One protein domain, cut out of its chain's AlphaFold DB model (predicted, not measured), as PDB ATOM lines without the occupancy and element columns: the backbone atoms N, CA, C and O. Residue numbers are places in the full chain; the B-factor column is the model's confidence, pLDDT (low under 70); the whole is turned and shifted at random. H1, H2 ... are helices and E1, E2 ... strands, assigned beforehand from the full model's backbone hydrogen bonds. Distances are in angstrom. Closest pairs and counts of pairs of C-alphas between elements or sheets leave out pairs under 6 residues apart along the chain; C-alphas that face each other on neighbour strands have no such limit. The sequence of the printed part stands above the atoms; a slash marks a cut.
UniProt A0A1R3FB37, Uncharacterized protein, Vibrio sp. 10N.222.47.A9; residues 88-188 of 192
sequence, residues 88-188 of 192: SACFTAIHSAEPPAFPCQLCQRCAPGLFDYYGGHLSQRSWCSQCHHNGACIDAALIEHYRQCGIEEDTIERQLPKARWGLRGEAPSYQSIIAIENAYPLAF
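This is residues 88 to 188 of the 192 residues of an uncharacterized protein of Vibrio sp. 10N.222.47.A9 (UniProt A0A1R3FB37). Five short helices and one small two-stranded hairpin are gathered into a rounded body in which much of the chain is loop; H3 is the helix nearest the middle, with H1 packed on it, the hairpin E1-E2 and H2 towards one end, and H4 and H5 towards the other. Two long loops complete it: residues 96 to 111 lead from H1 to H2 and pair briefly with E2, and residues 160 to 176 run from H4 through the middle, out past the hairpin and back to H5. The printed part has 101 residues, with five named helices and two named strands in the order H1 H2 E1 E2 H3 H4 H5; the sheet, E1 - E2, is antiparallel. The class is mostly helix, though under half of the residues are in named elements; the whole is compact, with a radius of gyration of the C-alphas of 12.6 A and spans of 34 by 28 by 27 A.

Find C-alpha 88 at (37.402, 56.892, 342.802), where H1 begins; it runs over residues 88 to 95, 10.9 A. H2 is residues 112 to 118, 10.3 A. Next come E1, residues 124 to 127, and E2, residues 134 to 138, 12.0 A long. Find C-alpha 140 at (28.772, 53.904, 351.255); from there H3, the longest helix, runs 12.2 A to residue 148. H4 is residues 153 to 159, 10.0 A, and H5 is residues 177 to 183, 9.8 A, ending at C-alpha 183 at (35.354, 40.747, 364.340).

Start at H1, which touches H3 at a steep tilt of 63 degrees; their closest C-alphas, of Cys 90 and Ala 141, are 5.2 A apart. H2 is close to H3 but not clearly touching, with Leu 114 and Ala 140 the closest C-alphas at 7.9 A. In the hairpin E1 and E2, look for N 124 and O 137, 2.9 A, and N 135 and O 126, 2.8 A, within hydrogen-bond range. Residues 106 to 107 pair antiparallel with residues 137 to 138 of E2. H3 and H4 only just touch, with 3 pairs of C-alphas within 8 A, Tyr 146 and Ile 156 closest at 7.3 A. H5 is close to H3 but not clearly touching, the closest C-alphas being Leu 142 and Ile 177, 7.4 A. H4 and H5 are apart. In H1, H2, H3, H4 and H5 every O i to N i+4 pair is within hydrogen-bond range.

The two C-alphas farthest apart, of Cys 131 and Leu 186, are 34.6 A apart. The printed part has no cut. The links H1 to H2 and H4 to H5 are long. Mean pLDDT of the printed part is 77.1; residues 88 to 104, 110 to 113, 130 to 131, 168 to 169 and 171 to 172 are under 70.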
ATOM      1  N   SER A  88      36.009  56.906 342.345       43.47
ATOM      2  CA  SER A  88      37.402  56.892 342.802       43.47
ATOM      3  C   SER A  88      37.546  57.149 344.305       43.47
ATOM      4  O   SER A  88      38.377  56.513 344.947       43.47
ATOM      5  N   ALA A  89      36.719  58.027 344.884       44.09
ATOM      6  CA  ALA A  89      36.737  58.313 346.317       44.09
ATOM      7  C   ALA A  89      36.270  57.096 347.133       44.09
ATOM      8  O   ALA A  89      36.872  56.775 348.159       44.09
ATOM      9  N   CYS A  90      35.259  56.372 346.637       45.09
ATOM     10  CA  CYS A  90      34.819  55.108 347.227       45.09
ATOM     11  C   CYS A  90      35.920  54.040 347.155       45.09
ATOM     12  O   CYS A  90      36.240  53.432 348.170       45.09
ATOM     13  N   PHE A  91      36.554  53.860 345.992       46.06
ATOM     14  CA  PHE A  91      37.621  52.870 345.801       46.06
ATOM     15  C   PHE A  91      38.816  53.096 346.744       46.06
ATOM     16  O   PHE A  91      39.261  52.174 347.426       46.06
ATOM     17  N   THR A  92      39.310  54.333 346.853       48.88
ATOM     18  CA  THR A  92      40.406  54.664 347.781       48.88
ATOM     19  C   THR A  92      40.012  54.420 349.239       48.88
ATOM     20  O   THR A  92      40.825  53.927 350.020       48.88
ATOM     21  N   ALA A  93      38.765  54.715 349.613       51.19
ATOM     22  CA  ALA A  93      38.276  54.483 350.968       51.19
ATOM     23  C   ALA A  93      38.125  52.991 351.321       51.19
ATOM     24  O   ALA A  93      38.188  52.662 352.505       51.19
ATOM     25  N   ILE A  94      37.925  52.111 350.332       46.94
ATOM     26  CA  ILE A  94      37.838  50.651 350.513       46.94
ATOM     27  C   ILE A  94      39.231  50.040 350.725       46.94
ATOM     28  O   ILE A  94      39.410  49.191 351.592       46.94
ATOM     29  N   HIS A  95      40.243  50.485 349.977       53.53
ATOM     30  CA  HIS A  95      41.553  49.820 349.950       53.53
ATOM     31  C   HIS A  95      42.632  50.448 350.851       53.53
ATOM     32  O   HIS A  95      43.748  49.933 350.918       53.53
ATOM     33  N   SER A  96      42.337  51.552 351.543       54.12
ATOM     34  CA  SER A  96      43.300  52.211 352.434       54.12
ATOM     35  C   SER A  96      43.407  51.514 353.797       54.12
ATOM     36  O   SER A  96      42.418  51.381 354.518       54.12
ATOM     37  N   ALA A  97      44.627  51.124 354.183       52.31
ATOM     38  CA  ALA A  97      44.936  50.653 355.538       52.31
ATOM     39  C   ALA A  97      44.959  51.803 356.566       52.31
ATOM     40  O   ALA A  97      44.683  51.588 357.748       52.31
ATOM     41  N   GLU A  98      45.246  53.027 356.114       56.31
ATOM     42  CA  GLU A  98      45.183  54.245 356.923       56.31
ATOM     43  C   GLU A  98      43.785  54.885 356.850       56.31
ATOM     44  O   GLU A  98      43.094  54.733 355.836       56.31
ATOM     45  N   PRO A  99      43.334  55.612 357.891       51.00
ATOM     46  CA  PRO A  99      42.042  56.287 357.857       51.00
ATOM     47  C   PRO A  99      42.002  57.288 356.685       51.00
ATOM     48  O   PRO A  99      42.859  58.173 356.625       51.00
ATOM     49  N   PRO A 100      41.038  57.192 355.746       50.66
ATOM     50  CA  PRO A 100      40.983  58.105 354.608       50.66
ATOM     51  C   PRO A 100      40.783  59.548 355.081       50.66
ATOM     52  O   PRO A 100      39.998  59.799 355.997       50.66
ATOM     53  N   ALA A 101      41.420  60.513 354.411       45.06
ATOM     54  CA  ALA A 101      41.372  61.941 354.748       45.06
ATOM     55  C   ALA A 101      40.021  62.647 354.449       45.06
ATOM     56  O   ALA A 101      40.005  63.855 354.233       45.06
ATOM     57  N   PHE A 102      38.895  61.922 354.511       49.34
ATOM     58  CA  PHE A 102      37.512  62.310 354.163       49.34
ATOM     59  C   PHE A 102      37.144  62.294 352.667       49.34
ATOM     60  O   PHE A 102      38.001  62.591 351.834       49.34
ATOM     61  N   PRO A 103      35.863  62.003 352.309       53.59
ATOM     62  CA  PRO A 103      34.711  61.643 353.157       53.59
ATOM     63  C   PRO A 103      34.365  60.138 353.146       53.59
ATOM     64  O   PRO A 103      34.303  59.520 352.091       53.59
ATOM     65  N   CYS A 104      34.077  59.569 354.325       66.75
ATOM     66  CA  CYS A 104      33.672  58.159 354.472       66.75
ATOM     67  C   CYS A 104      32.193  58.004 354.855       66.75
ATOM     68  O   CYS A 104      31.564  57.049 354.432       66.75
ATOM     69  N   GLN A 105      31.630  58.935 355.643       81.44
ATOM     70  CA  GLN A 105      30.295  58.828 356.248       81.44
ATOM     71  C   GLN A 105      29.502  60.120 356.059       81.44
ATOM     72  O   GLN A 105      29.871  61.175 356.581       81.44
ATOM     73  N   LEU A 106      28.392  60.053 355.328       80.06
ATOM     74  CA  LEU A 106      27.611  61.234 354.951       80.06
ATOM     75  C   LEU A 106      26.190  61.158 355.500       80.06
ATOM     76  O   LEU A 106      25.563  60.103 355.464       80.06
ATOM     77  N   CYS A 107      25.682  62.279 356.013       81.12
ATOM     78  CA  CYS A 107      24.297  62.393 356.463       81.12
ATOM     79  C   CYS A 107      23.373  62.802 355.311       81.12
ATOM     80  O   CYS A 107      23.819  63.375 354.313       81.12
ATOM     81  N   GLN A 108      22.068  62.591 355.489       80.12
ATOM     82  CA  GLN A 108      21.053  62.904 354.477       80.12
ATOM     83  C   GLN A 108      21.087  64.375 354.046       80.12
ATOM     84  O   GLN A 108      20.851  64.706 352.889       80.12
ATOM     85  N   ARG A 109      21.436  65.279 354.967       72.12
ATOM     86  CA  ARG A 109      21.555  66.712 354.679       72.12
ATOM     87  C   ARG A 109      22.723  67.029 353.738       72.12
ATOM     88  O   ARG A 109      22.627  67.999 352.989       72.12
ATOM     89  N   CYS A 110      23.802  66.247 353.791       67.38
ATOM     90  CA  CYS A 110      25.009  66.435 352.984       67.38
ATOM     91  C   CYS A 110      24.998  65.624 351.683       67.38
ATOM     92  O   CYS A 110      25.618  66.052 350.716       67.38
ATOM     93  N   ALA A 111      24.300  64.486 351.652       69.38
ATOM     94  CA  ALA A 111      24.176  63.627 350.476       69.38
ATOM     95  C   ALA A 111      22.779  62.972 350.422       69.38
ATOM     96  O   ALA A 111      22.643  61.790 350.740       69.38
ATOM     97  N   PRO A 112      21.722  63.713 350.040       69.94
ATOM     98  CA  PRO A 112      20.353  63.190 350.048       69.94
ATOM     99  C   PRO A 112      20.173  61.993 349.103       69.94
ATOM    100  O   PRO A 112      19.645  60.972 349.528       69.94
ATOM    101  N   GLY A 113      20.731  62.056 347.887       66.81
ATOM    102  CA  GLY A 113      20.639  60.960 346.912       66.81
ATOM    103  C   GLY A 113      21.293  59.650 347.370       66.81
ATOM    104  O   GLY A 113      20.969  58.584 346.863       66.81
ATOM    105  N   LEU A 114      22.180  59.710 348.366       73.50
ATOM    106  CA  LEU A 114      22.790  58.527 348.961       73.50
ATOM    107  C   LEU A 114      21.786  57.783 349.858       73.50
ATOM    108  O   LEU A 114      21.735  56.559 349.841       73.50
ATOM    109  N   PHE A 115      20.931  58.512 350.577       81.00
ATOM    110  CA  PHE A 115      19.835  57.918 351.349       81.00
ATOM    111  C   PHE A 115      18.718  57.399 350.445       81.00
ATOM    112  O   PHE A 115      18.114  56.384 350.777       81.00
ATOM    113  N   ASP A 116      18.481  58.042 349.301       75.19
ATOM    114  CA  ASP A 116      17.518  57.549 348.310       75.19
ATOM    115  C   ASP A 116      17.995  56.237 347.659       75.19
ATOM    116  O   ASP A 116      17.185  55.354 347.394       75.19
ATOM    117  N   TYR A 117      19.306  56.092 347.427       78.12
ATOM    118  CA  TYR A 117      19.890  54.901 346.799       78.12
ATOM    119  C   TYR A 117      20.053  53.716 347.762       78.12
ATOM    120  O   TYR A 117      19.692  52.594 347.421       78.12
ATOM    121  N   TYR A 118      20.616  53.946 348.954       79.38
ATOM    122  CA  TYR A 118      20.890  52.877 349.927       79.38
ATOM    123  C   TYR A 118      19.730  52.624 350.897       79.38
ATOM    124  O   TYR A 118      19.654  51.554 351.487       79.38
ATOM    125  N   GLY A 119      18.842  53.599 351.094       82.25
ATOM    126  CA  GLY A 119      17.817  53.555 352.132       82.25
ATOM    127  C   GLY A 119      18.339  53.925 353.526       82.25
ATOM    128  O   GLY A 119      19.520  53.804 353.859       82.25
ATOM    129  N   GLY A 120      17.432  54.423 354.371       85.19
ATOM    130  CA  GLY A 120      17.764  54.902 355.718       85.19
ATOM    131  C   GLY A 120      18.136  53.797 356.714       85.19
ATOM    132  O   GLY A 120      18.827  54.074 357.694       85.19
ATOM    133  N   HIS A 121      17.727  52.551 356.473       89.62
ATOM    134  CA  HIS A 121      18.037  51.377 357.306       89.62
ATOM    135  C   HIS A 121      19.525  50.996 357.270       89.62
ATOM    136  O   HIS A 121      20.066  50.475 358.253       89.62
ATOM    137  N   LEU A 122      20.220  51.356 356.185       91.25
ATOM    138  CA  LEU A 122      21.672  51.220 356.055       91.25
ATOM    139  C   LEU A 122      22.459  52.375 356.690       91.25
ATOM    140  O   LEU A 122      23.687  52.394 356.638       91.25
ATOM    141  N   SER A 123      21.779  53.326 357.339       92.62
ATOM    142  CA  SER A 123      22.447  54.350 358.139       92.62
ATOM    143  C   SER A 123      22.760  53.863 359.554       92.62
ATOM    144  O   SER A 123      22.104  52.981 360.114       92.62
ATOM    145  N   GLN A 124      23.771  54.472 360.164       91.12
ATOM    146  CA  GLN A 124      24.081  54.314 361.579       91.12
ATOM    147  C   GLN A 124      24.323  55.676 362.214       91.12
ATOM    148  O   GLN A 124      24.726  56.642 361.561       91.12
ATOM    149  N   ARG A 125      24.054  55.760 363.520       89.50
ATOM    150  CA  ARG A 125      24.391  56.941 364.304       89.50
ATOM    151  C   ARG A 125      25.913  57.076 364.373       89.50
ATOM    152  O   ARG A 125      26.582  56.296 365.042       89.50
ATOM    153  N   SER A 126      26.438  58.083 363.694       86.25
ATOM    154  CA  SER A 126      27.857  58.424 363.660       86.25
ATOM    155  C   SER A 126      28.018  59.928 363.486       86.25
ATOM    156  O   SER A 126      27.052  60.679 363.599       86.25
ATOM    157  N   TRP A 127      29.225  60.392 363.185       79.25
ATOM    158  CA  TRP A 127      29.430  61.757 362.726       79.25
ATOM    159  C   TRP A 127      29.553  61.835 361.204       79.25
ATOM    160  O   TRP A 127      30.023  60.897 360.559       79.25
ATOM    161  N   CYS A 128      29.100  62.948 360.630       76.19
ATOM    162  CA  CYS A 128      29.192  63.204 359.201       76.19
ATOM    163  C   CYS A 128      30.529  63.858 358.859       76.19
ATOM    164  O   CYS A 128      30.821  64.951 359.339       76.19
ATOM    165  N   SER A 129      31.285  63.267 357.937       70.25
ATOM    166  CA  SER A 129      32.566  63.809 357.475       70.25
ATOM    167  C   SER A 129      32.475  65.168 356.778       70.25
ATOM    168  O   SER A 129      33.493  65.816 356.588       70.25
ATOM    169  N   GLN A 130      31.278  65.592 356.366       66.69
ATOM    170  CA  GLN A 130      31.081  66.844 355.634       66.69
ATOM    171  C   GLN A 130      30.648  67.996 356.541       66.69
ATOM    172  O   GLN A 130      31.248  69.065 356.508       66.69
ATOM    173  N   CYS A 131      29.591  67.809 357.335       65.44
ATOM    174  CA  CYS A 131      29.096  68.859 358.229       65.44
ATOM    175  C   CYS A 131      29.608  68.722 359.662       65.44
ATOM    176  O   CYS A 131      29.325  69.584 360.484       65.44
ATOM    177  N   HIS A 132      30.322  67.645 359.988       70.31
ATOM    178  CA  HIS A 132      30.908  67.378 361.301       70.31
ATOM    179  C   HIS A 132      29.884  67.223 362.442       70.31
ATOM    180  O   HIS A 132      30.262  67.211 363.616       70.31
ATOM    181  N   HIS A 133      28.598  67.081 362.110       74.19
ATOM    182  CA  HIS A 133      27.523  66.843 363.070       74.19
ATOM    183  C   HIS A 133      27.330  65.344 363.311       74.19
ATOM    184  O   HIS A 133      27.473  64.536 362.391       74.19
ATOM    185  N   ASN A 134      26.960  64.993 364.542       79.56
ATOM    186  CA  ASN A 134      26.524  63.646 364.901       79.56
ATOM    187  C   ASN A 134      25.074  63.419 364.434       79.56
ATOM    188  O   ASN A 134      24.231  64.302 364.587       79.56
ATOM    189  N   GLY A 135      24.767  62.244 363.887       85.12
ATOM    190  CA  GLY A 135      23.446  61.892 363.372       85.12
ATOM    191  C   GLY A 135      23.456  60.598 362.559       85.12
ATOM    192  O   GLY A 135      24.437  59.858 362.569       85.12
ATOM    193  N   ALA A 136      22.362  60.322 361.851       91.06
ATOM    194  CA  ALA A 136      22.299  59.208 360.911       91.06
ATOM    195  C   ALA A 136      23.199  59.495 359.698       91.06
ATOM    196  O   ALA A 136      22.988  60.479 358.981       91.06
ATOM    197  N   CYS A 137      24.200  58.646 359.483       88.50
ATOM    198  CA  CYS A 137      25.096  58.718 358.335       88.50
ATOM    199  C   CYS A 137      25.245  57.342 357.690       88.50
ATOM    200  O   CYS A 137      25.126  56.322 358.366       88.50
ATOM    201  N   ILE A 138      25.535  57.325 356.394       86.38
ATOM    202  CA  ILE A 138      25.818  56.105 355.636       86.38
ATOM    203  C   ILE A 138      27.292  56.122 355.230       86.38
ATOM    204  O   ILE A 138      27.776  57.127 354.697       86.38
ATOM    205  N   ASP A 139      27.988  55.013 355.484       87.31
ATOM    206  CA  ASP A 139      29.329  54.736 354.959       87.31
ATOM    207  C   ASP A 139      29.226  53.921 353.666       87.31
ATOM    208  O   ASP A 139      29.289  52.695 353.685       87.31
ATOM    209  N   ALA A 140      29.019  54.590 352.528       82.12
ATOM    210  CA  ALA A 140      28.772  53.904 351.255       82.12
ATOM    211  C   ALA A 140      29.911  52.951 350.857       82.12
ATOM    212  O   ALA A 140      29.651  51.874 350.335       82.12
ATOM    213  N   ALA A 141      31.163  53.309 351.150       79.12
ATOM    214  CA  ALA A 141      32.310  52.446 350.879       79.12
ATOM    215  C   ALA A 141      32.255  51.145 351.696       79.12
ATOM    216  O   ALA A 141      32.536  50.076 351.162       79.12
ATOM    217  N   LEU A 142      31.860  51.224 352.971       86.69
ATOM    218  CA  LEU A 142      31.692  50.042 353.813       86.69
ATOM    219  C   LEU A 142      30.529  49.156 353.339       86.69
ATOM    220  O   LEU A 142      30.672  47.940 353.270       86.69
ATOM    221  N   ILE A 143      29.394  49.762 352.982       87.69
ATOM    222  CA  ILE A 143      28.224  49.021 352.489       87.69
ATOM    223  C   ILE A 143      28.536  48.313 351.163       87.69
ATOM    224  O   ILE A 143      28.192  47.145 350.990       87.69
ATOM    225  N   GLU A 144      29.220  48.986 350.237       83.69
ATOM    226  CA  GLU A 144      29.619  48.382 348.962       83.69
ATOM    227  C   GLU A 144      30.652  47.267 349.144       83.69
ATOM    228  O   GLU A 144      30.584  46.263 348.440       83.69
ATOM    229  N   HIS A 145      31.549  47.377 350.129       85.56
ATOM    230  CA  HIS A 145      32.448  46.277 350.492       85.56
ATOM    231  C   HIS A 145      31.667  45.016 350.889       85.56
ATOM    232  O   HIS A 145      31.927  43.934 350.372       85.56
ATOM    233  N   TYR A 146      30.643  45.147 351.737       91.25
ATOM    234  CA  TYR A 146      29.802  44.007 352.119       91.25
ATOM    235  C   TYR A 146      29.071  43.385 350.929       91.25
ATOM    236  O   TYR A 146      29.028  42.160 350.803       91.25
ATOM    237  N   ARG A 147      28.552  44.219 350.020       87.25
ATOM    238  CA  ARG A 147      27.919  43.755 348.779       87.25
ATOM    239  C   ARG A 147      28.904  43.002 347.885       87.25
ATOM    240  O   ARG A 147      28.544  41.965 347.334       87.25
ATOM    241  N   GLN A 148      30.152  43.464 347.781       85.38
ATOM    242  CA  GLN A 148      31.217  42.772 347.041       85.38
ATOM    243  C   GLN A 148      31.589  41.422 347.665       85.38
ATOM    244  O   GLN A 148      31.919  40.486 346.939       85.38
ATOM    245  N   CYS A 149      31.481  41.292 348.988       86.81
ATOM    246  CA  CYS A 149      31.616  40.017 349.694       86.81
ATOM    247  C   CYS A 149      30.382  39.101 349.559       86.81
ATOM    248  O   CYS A 149      30.383  37.998 350.102       86.81
ATOM    249  N   GLY A 150      29.330  39.528 348.849       88.50
ATOM    250  CA  GLY A 150      28.099  38.754 348.677       88.50
ATOM    251  C   GLY A 150      27.226  38.685 349.932       88.50
ATOM    252  O   GLY A 150      26.440  37.752 350.070       88.50
ATOM    253  N   ILE A 151      27.369  39.636 350.860       91.38
ATOM    254  CA  ILE A 151      26.590  39.675 352.101       91.38
ATOM    255  C   ILE A 151      25.214  40.282 351.819       91.38
ATOM    256  O   ILE A 151      25.105  41.378 351.265       91.38
ATOM    257  N   GLU A 152      24.159  39.577 352.224       90.75
ATOM    258  CA  GLU A 152      22.780  40.038 352.059       90.75
ATOM    259  C   GLU A 152      22.470  41.283 352.900       90.75
ATOM    260  O   GLU A 152      22.950  41.441 354.026       90.75
ATOM    261  N   GLU A 153      21.596  42.145 352.381       89.19
ATOM    262  CA  GLU A 153      21.265  43.429 353.003       89.19
ATOM    263  C   GLU A 153      20.647  43.283 354.403       89.19
ATOM    264  O   GLU A 153      21.028  44.017 355.313       89.19
ATOM    265  N   ASP A 154      19.800  42.272 354.622       91.94
ATOM    266  CA  ASP A 154      19.240  41.941 355.941       91.94
ATOM    267  C   ASP A 154      20.334  41.600 356.969       91.94
ATOM    268  O   ASP A 154      20.223  41.929 358.157       91.94
ATOM    269  N   THR A 155      21.413  40.949 356.521       92.69
ATOM    270  CA  THR A 155      22.564  40.625 357.373       92.69
ATOM    271  C   THR A 155      23.366  41.885 357.681       92.69
ATOM    272  O   THR A 155      23.716  42.118 358.842       92.69
ATOM    273  N   ILE A 156      23.584  42.742 356.676       93.38
ATOM    274  CA  ILE A 156      24.230  44.049 356.856       93.38
ATOM    275  C   ILE A 156      23.452  44.894 357.869       93.38
ATOM    276  O   ILE A 156      24.039  45.453 358.792       93.38
ATOM    277  N   GLU A 157      22.128  44.973 357.729       92.62
ATOM    278  CA  GLU A 157      21.288  45.819 358.569       92.62
ATOM    279  C   GLU A 157      21.336  45.407 360.044       92.62
ATOM    280  O   GLU A 157      21.414  46.285 360.915       92.62
ATOM    281  N   ARG A 158      21.260  44.095 360.308       90.62
ATOM    282  CA  ARG A 158      21.015  43.536 361.645       90.62
ATOM    283  C   ARG A 158      22.275  43.150 362.406       90.62
ATOM    284  O   ARG A 158      22.225  43.101 363.633       90.62
ATOM    285  N   GLN A 159      23.358  42.814 361.707       90.56
ATOM    286  CA  GLN A 159      24.498  42.125 362.323       90.56
ATOM    287  C   GLN A 159      25.833  42.835 362.125       90.56
ATOM    288  O   GLN A 159      26.755  42.581 362.897       90.56
ATOM    289  N   LEU A 160      25.949  43.718 361.130       93.88
ATOM    290  CA  LEU A 160      27.212  44.368 360.802       93.88
ATOM    291  C   LEU A 160      27.224  45.850 361.189       93.88
ATOM    292  O   LEU A 160      26.189  46.524 361.163       93.88
ATOM    293  N   PRO A 161      28.400  46.396 361.547       92.31
ATOM    294  CA  PRO A 161      28.558  47.835 361.672       92.31
ATOM    295  C   PRO A 161      28.322  48.497 360.308       92.31
ATOM    296  O   PRO A 161      28.761  48.009 359.281       92.31
ATOM    297  N   LYS A 162      27.653  49.647 360.292       91.62
ATOM    298  CA  LYS A 162      27.364  50.439 359.077       91.62
ATOM    299  C   LYS A 162      28.150  51.753 359.042       91.62
ATOM    300  O   LYS A 162      27.935  52.613 358.191       91.62
ATOM    301  N   ALA A 163      29.058  51.918 359.999       88.50
ATOM    302  CA  ALA A 163      29.910  53.076 360.183       88.50
ATOM    303  C   ALA A 163      31.276  52.629 360.708       88.50
ATOM    304  O   ALA A 163      31.349  51.860 361.667       88.50
ATOM    305  N   ARG A 164      32.356  53.153 360.122       84.06
ATOM    306  CA  ARG A 164      33.727  52.900 360.599       84.06
ATOM    307  C   ARG A 164      34.152  53.858 361.701       84.06
ATOM    308  O   ARG A 164      34.969  53.499 362.541       84.06
ATOM    309  N   TRP A 165      33.599  55.065 361.710       79.62
ATOM    310  CA  TRP A 165      33.850  56.093 362.711       79.62
ATOM    311  C   TRP A 165      32.709  56.193 363.722       79.62
ATOM    312  O   TRP A 165      31.539  56.287 363.339       79.62
ATOM    313  N   GLY A 166      33.072  56.247 365.006       73.94
ATOM    314  CA  GLY A 166      32.158  56.539 366.115       73.94
ATOM    315  C   GLY A 166      31.827  58.021 366.250       73.94
ATOM    316  O   GLY A 166      32.108  58.815 365.362       73.94
ATOM    317  N   LEU A 167      31.194  58.421 367.349       73.00
ATOM    318  CA  LEU A 167      30.687  59.784 367.505       73.00
ATOM    319  C   LEU A 167      31.804  60.810 367.701       73.00
ATOM    320  O   LEU A 167      32.813  60.572 368.364       73.00
ATOM    321  N   ARG A 168      31.599  62.007 367.148       66.25
ATOM    322  CA  ARG A 168      32.519  63.124 367.345       66.25
ATOM    323  C   ARG A 168      32.379  63.660 368.769       66.25
ATOM    324  O   ARG A 168      31.264  63.959 369.195       66.25
ATOM    325  N   GLY A 169      33.510  63.831 369.459       62.03
ATOM    326  CA  GLY A 169      33.576  64.301 370.851       62.03
ATOM    327  C   GLY A 169      33.622  63.181 371.895       62.03
ATOM    328  O   GLY A 169      33.828  63.467 373.070       62.03
ATOM    329  N   GLU A 170      33.475  61.926 371.471       70.25
ATOM    330  CA  GLU A 170      33.722  60.744 372.299       70.25
ATOM    331  C   GLU A 170      35.151  60.222 372.077       70.25
ATOM    332  O   GLU A 170      35.903  60.763 371.256       70.25
ATOM    333  N   ALA A 171      35.547  59.186 372.826       66.44
ATOM    334  CA  ALA A 171      36.818  58.509 372.590       66.44
ATOM    335  C   ALA A 171      36.901  58.103 371.104       66.44
ATOM    336  O   ALA A 171      35.975  57.444 370.624       66.44
ATOM    337  N   PRO A 172      37.954  58.502 370.361       60.50
ATOM    338  CA  PRO A 172      38.033  58.234 368.933       60.50
ATOM    339  C   PRO A 172      37.971  56.732 368.669       60.50
ATOM    340  O   PRO A 172      38.924  56.006 368.942       60.50
ATOM    341  N   SER A 173      36.845  56.262 368.137       71.06
ATOM    342  CA  SER A 173      36.693  54.877 367.714       71.06
ATOM    343  C   SER A 173      36.680  54.830 366.193       71.06
ATOM    344  O   SER A 173      35.765  55.357 365.552       71.06
ATOM    345  N   TYR A 174      37.706  54.201 365.630       81.06
ATOM    346  CA  TYR A 174      37.781  53.844 364.222       81.06
ATOM    347  C   TYR A 174      37.914  52.326 364.105       81.06
ATOM    348  O   TYR A 174      38.738  51.727 364.798       81.06
ATOM    349  N   GLN A 175      37.124  51.716 363.229       81.25
ATOM    350  CA  GLN A 175      37.279  50.319 362.837       81.25
ATOM    351  C   GLN A 175      37.640  50.254 361.353       81.25
ATOM    352  O   GLN A 175      36.887  50.719 360.497       81.25
ATOM    353  N   SER A 176      38.806  49.684 361.046       83.38
ATOM    354  CA  SER A 176      39.176  49.382 359.663       83.38
ATOM    355  C   SER A 176      38.326  48.232 359.121       83.38
ATOM    356  O   SER A 176      37.793  47.433 359.889       83.38
ATOM    357  N   ILE A 177      38.241  48.109 357.795       84.69
ATOM    358  CA  ILE A 177      37.534  46.992 357.149       84.69
ATOM    359  C   ILE A 177      38.095  45.647 357.629       84.69
ATOM    360  O   ILE A 177      37.331  44.800 358.068       84.69
ATOM    361  N   ILE A 178      39.422  45.503 357.681       86.00
ATOM    362  CA  ILE A 178      40.089  44.290 358.186       86.00
ATOM    363  C   ILE A 178      39.699  43.998 359.644       86.00
ATOM    364  O   ILE A 178      39.472  42.850 360.017       86.00
ATOM    365  N   ALA A 179      39.617  45.028 360.495       86.88
ATOM    366  CA  ALA A 179      39.197  44.842 361.881       86.88
ATOM    367  C   ALA A 179      37.740  44.364 361.972       86.88
ATOM    368  O   ALA A 179      37.433  43.514 362.805       86.88
ATOM    369  N   ILE A 180      36.865  44.869 361.099       90.62
ATOM    370  CA  ILE A 180      35.471  44.432 361.006       90.62
ATOM    371  C   ILE A 180      35.394  42.986 360.499       90.62
ATOM    372  O   ILE A 180      34.717  42.170 361.113       90.62
ATOM    373  N   GLU A 181      36.121  42.630 359.442       90.81
ATOM    374  CA  GLU A 181      36.164  41.256 358.920       90.81
ATOM    375  C   GLU A 181      36.579  40.248 359.994       90.81
ATOM    376  O   GLU A 181      35.919  39.229 360.197       90.81
ATOM    377  N   ASN A 182      37.626  40.582 360.750       90.25
ATOM    378  CA  ASN A 182      38.114  39.748 361.845       90.25
ATOM    379  C   ASN A 182      37.134  39.666 363.024       90.25
ATOM    380  O   ASN A 182      37.117  38.659 363.731       90.25
ATOM    381  N   ALA A 183      36.341  40.713 363.263       91.31
ATOM    382  CA  ALA A 183      35.354  40.747 364.340       91.31
ATOM    383  C   ALA A 183      34.058  40.000 363.987       91.31
ATOM    384  O   ALA A 183      33.390  39.489 364.885       91.31
ATOM    385  N   TYR A 184      33.719  39.900 362.697       92.00
ATOM    386  CA  TYR A 184      32.484  39.273 362.214       92.00
ATOM    387  C   TYR A 184      32.751  38.138 361.214       92.00
ATOM    388  O   TYR A 184      32.128  38.098 360.154       92.00
ATOM    389  N   PRO A 185      33.625  37.164 361.530       88.62
ATOM    390  CA  PRO A 185      34.110  36.193 360.551       88.62
ATOM    391  C   PRO A 185      32.987  35.361 359.916       88.62
ATOM    392  O   PRO A 185      33.087  35.013 358.748       88.62
ATOM    393  N   LEU A 186      31.898  35.086 360.644       87.69
ATOM    394  CA  LEU A 186      30.746  34.333 360.131       87.69
ATOM    395  C   LEU A 186      29.992  35.067 359.012       87.69
ATOM    396  O   LEU A 186      29.439  34.416 358.135       87.69
ATOM    397  N   ALA A 187      29.979  36.401 359.023       85.50
ATOM    398  CA  ALA A 187      29.314  37.189 357.988       85.50
ATOM    399  C   ALA A 187      30.125  37.237 356.684       85.50
ATOM    400  O   ALA A 187      29.549  37.369 355.611       85.50
ATOM    401  N   PHE A 188      31.451  37.102 356.774       85.94
ATOM    402  CA  PHE A 188      32.366  37.081 355.625       85.94
ATOM    403  C   PHE A 188      32.709  35.658 355.155       85.94
ATOM    404  O   PHE A 188      33.485  35.474 354.218       85.94
TER     405      PHE A 188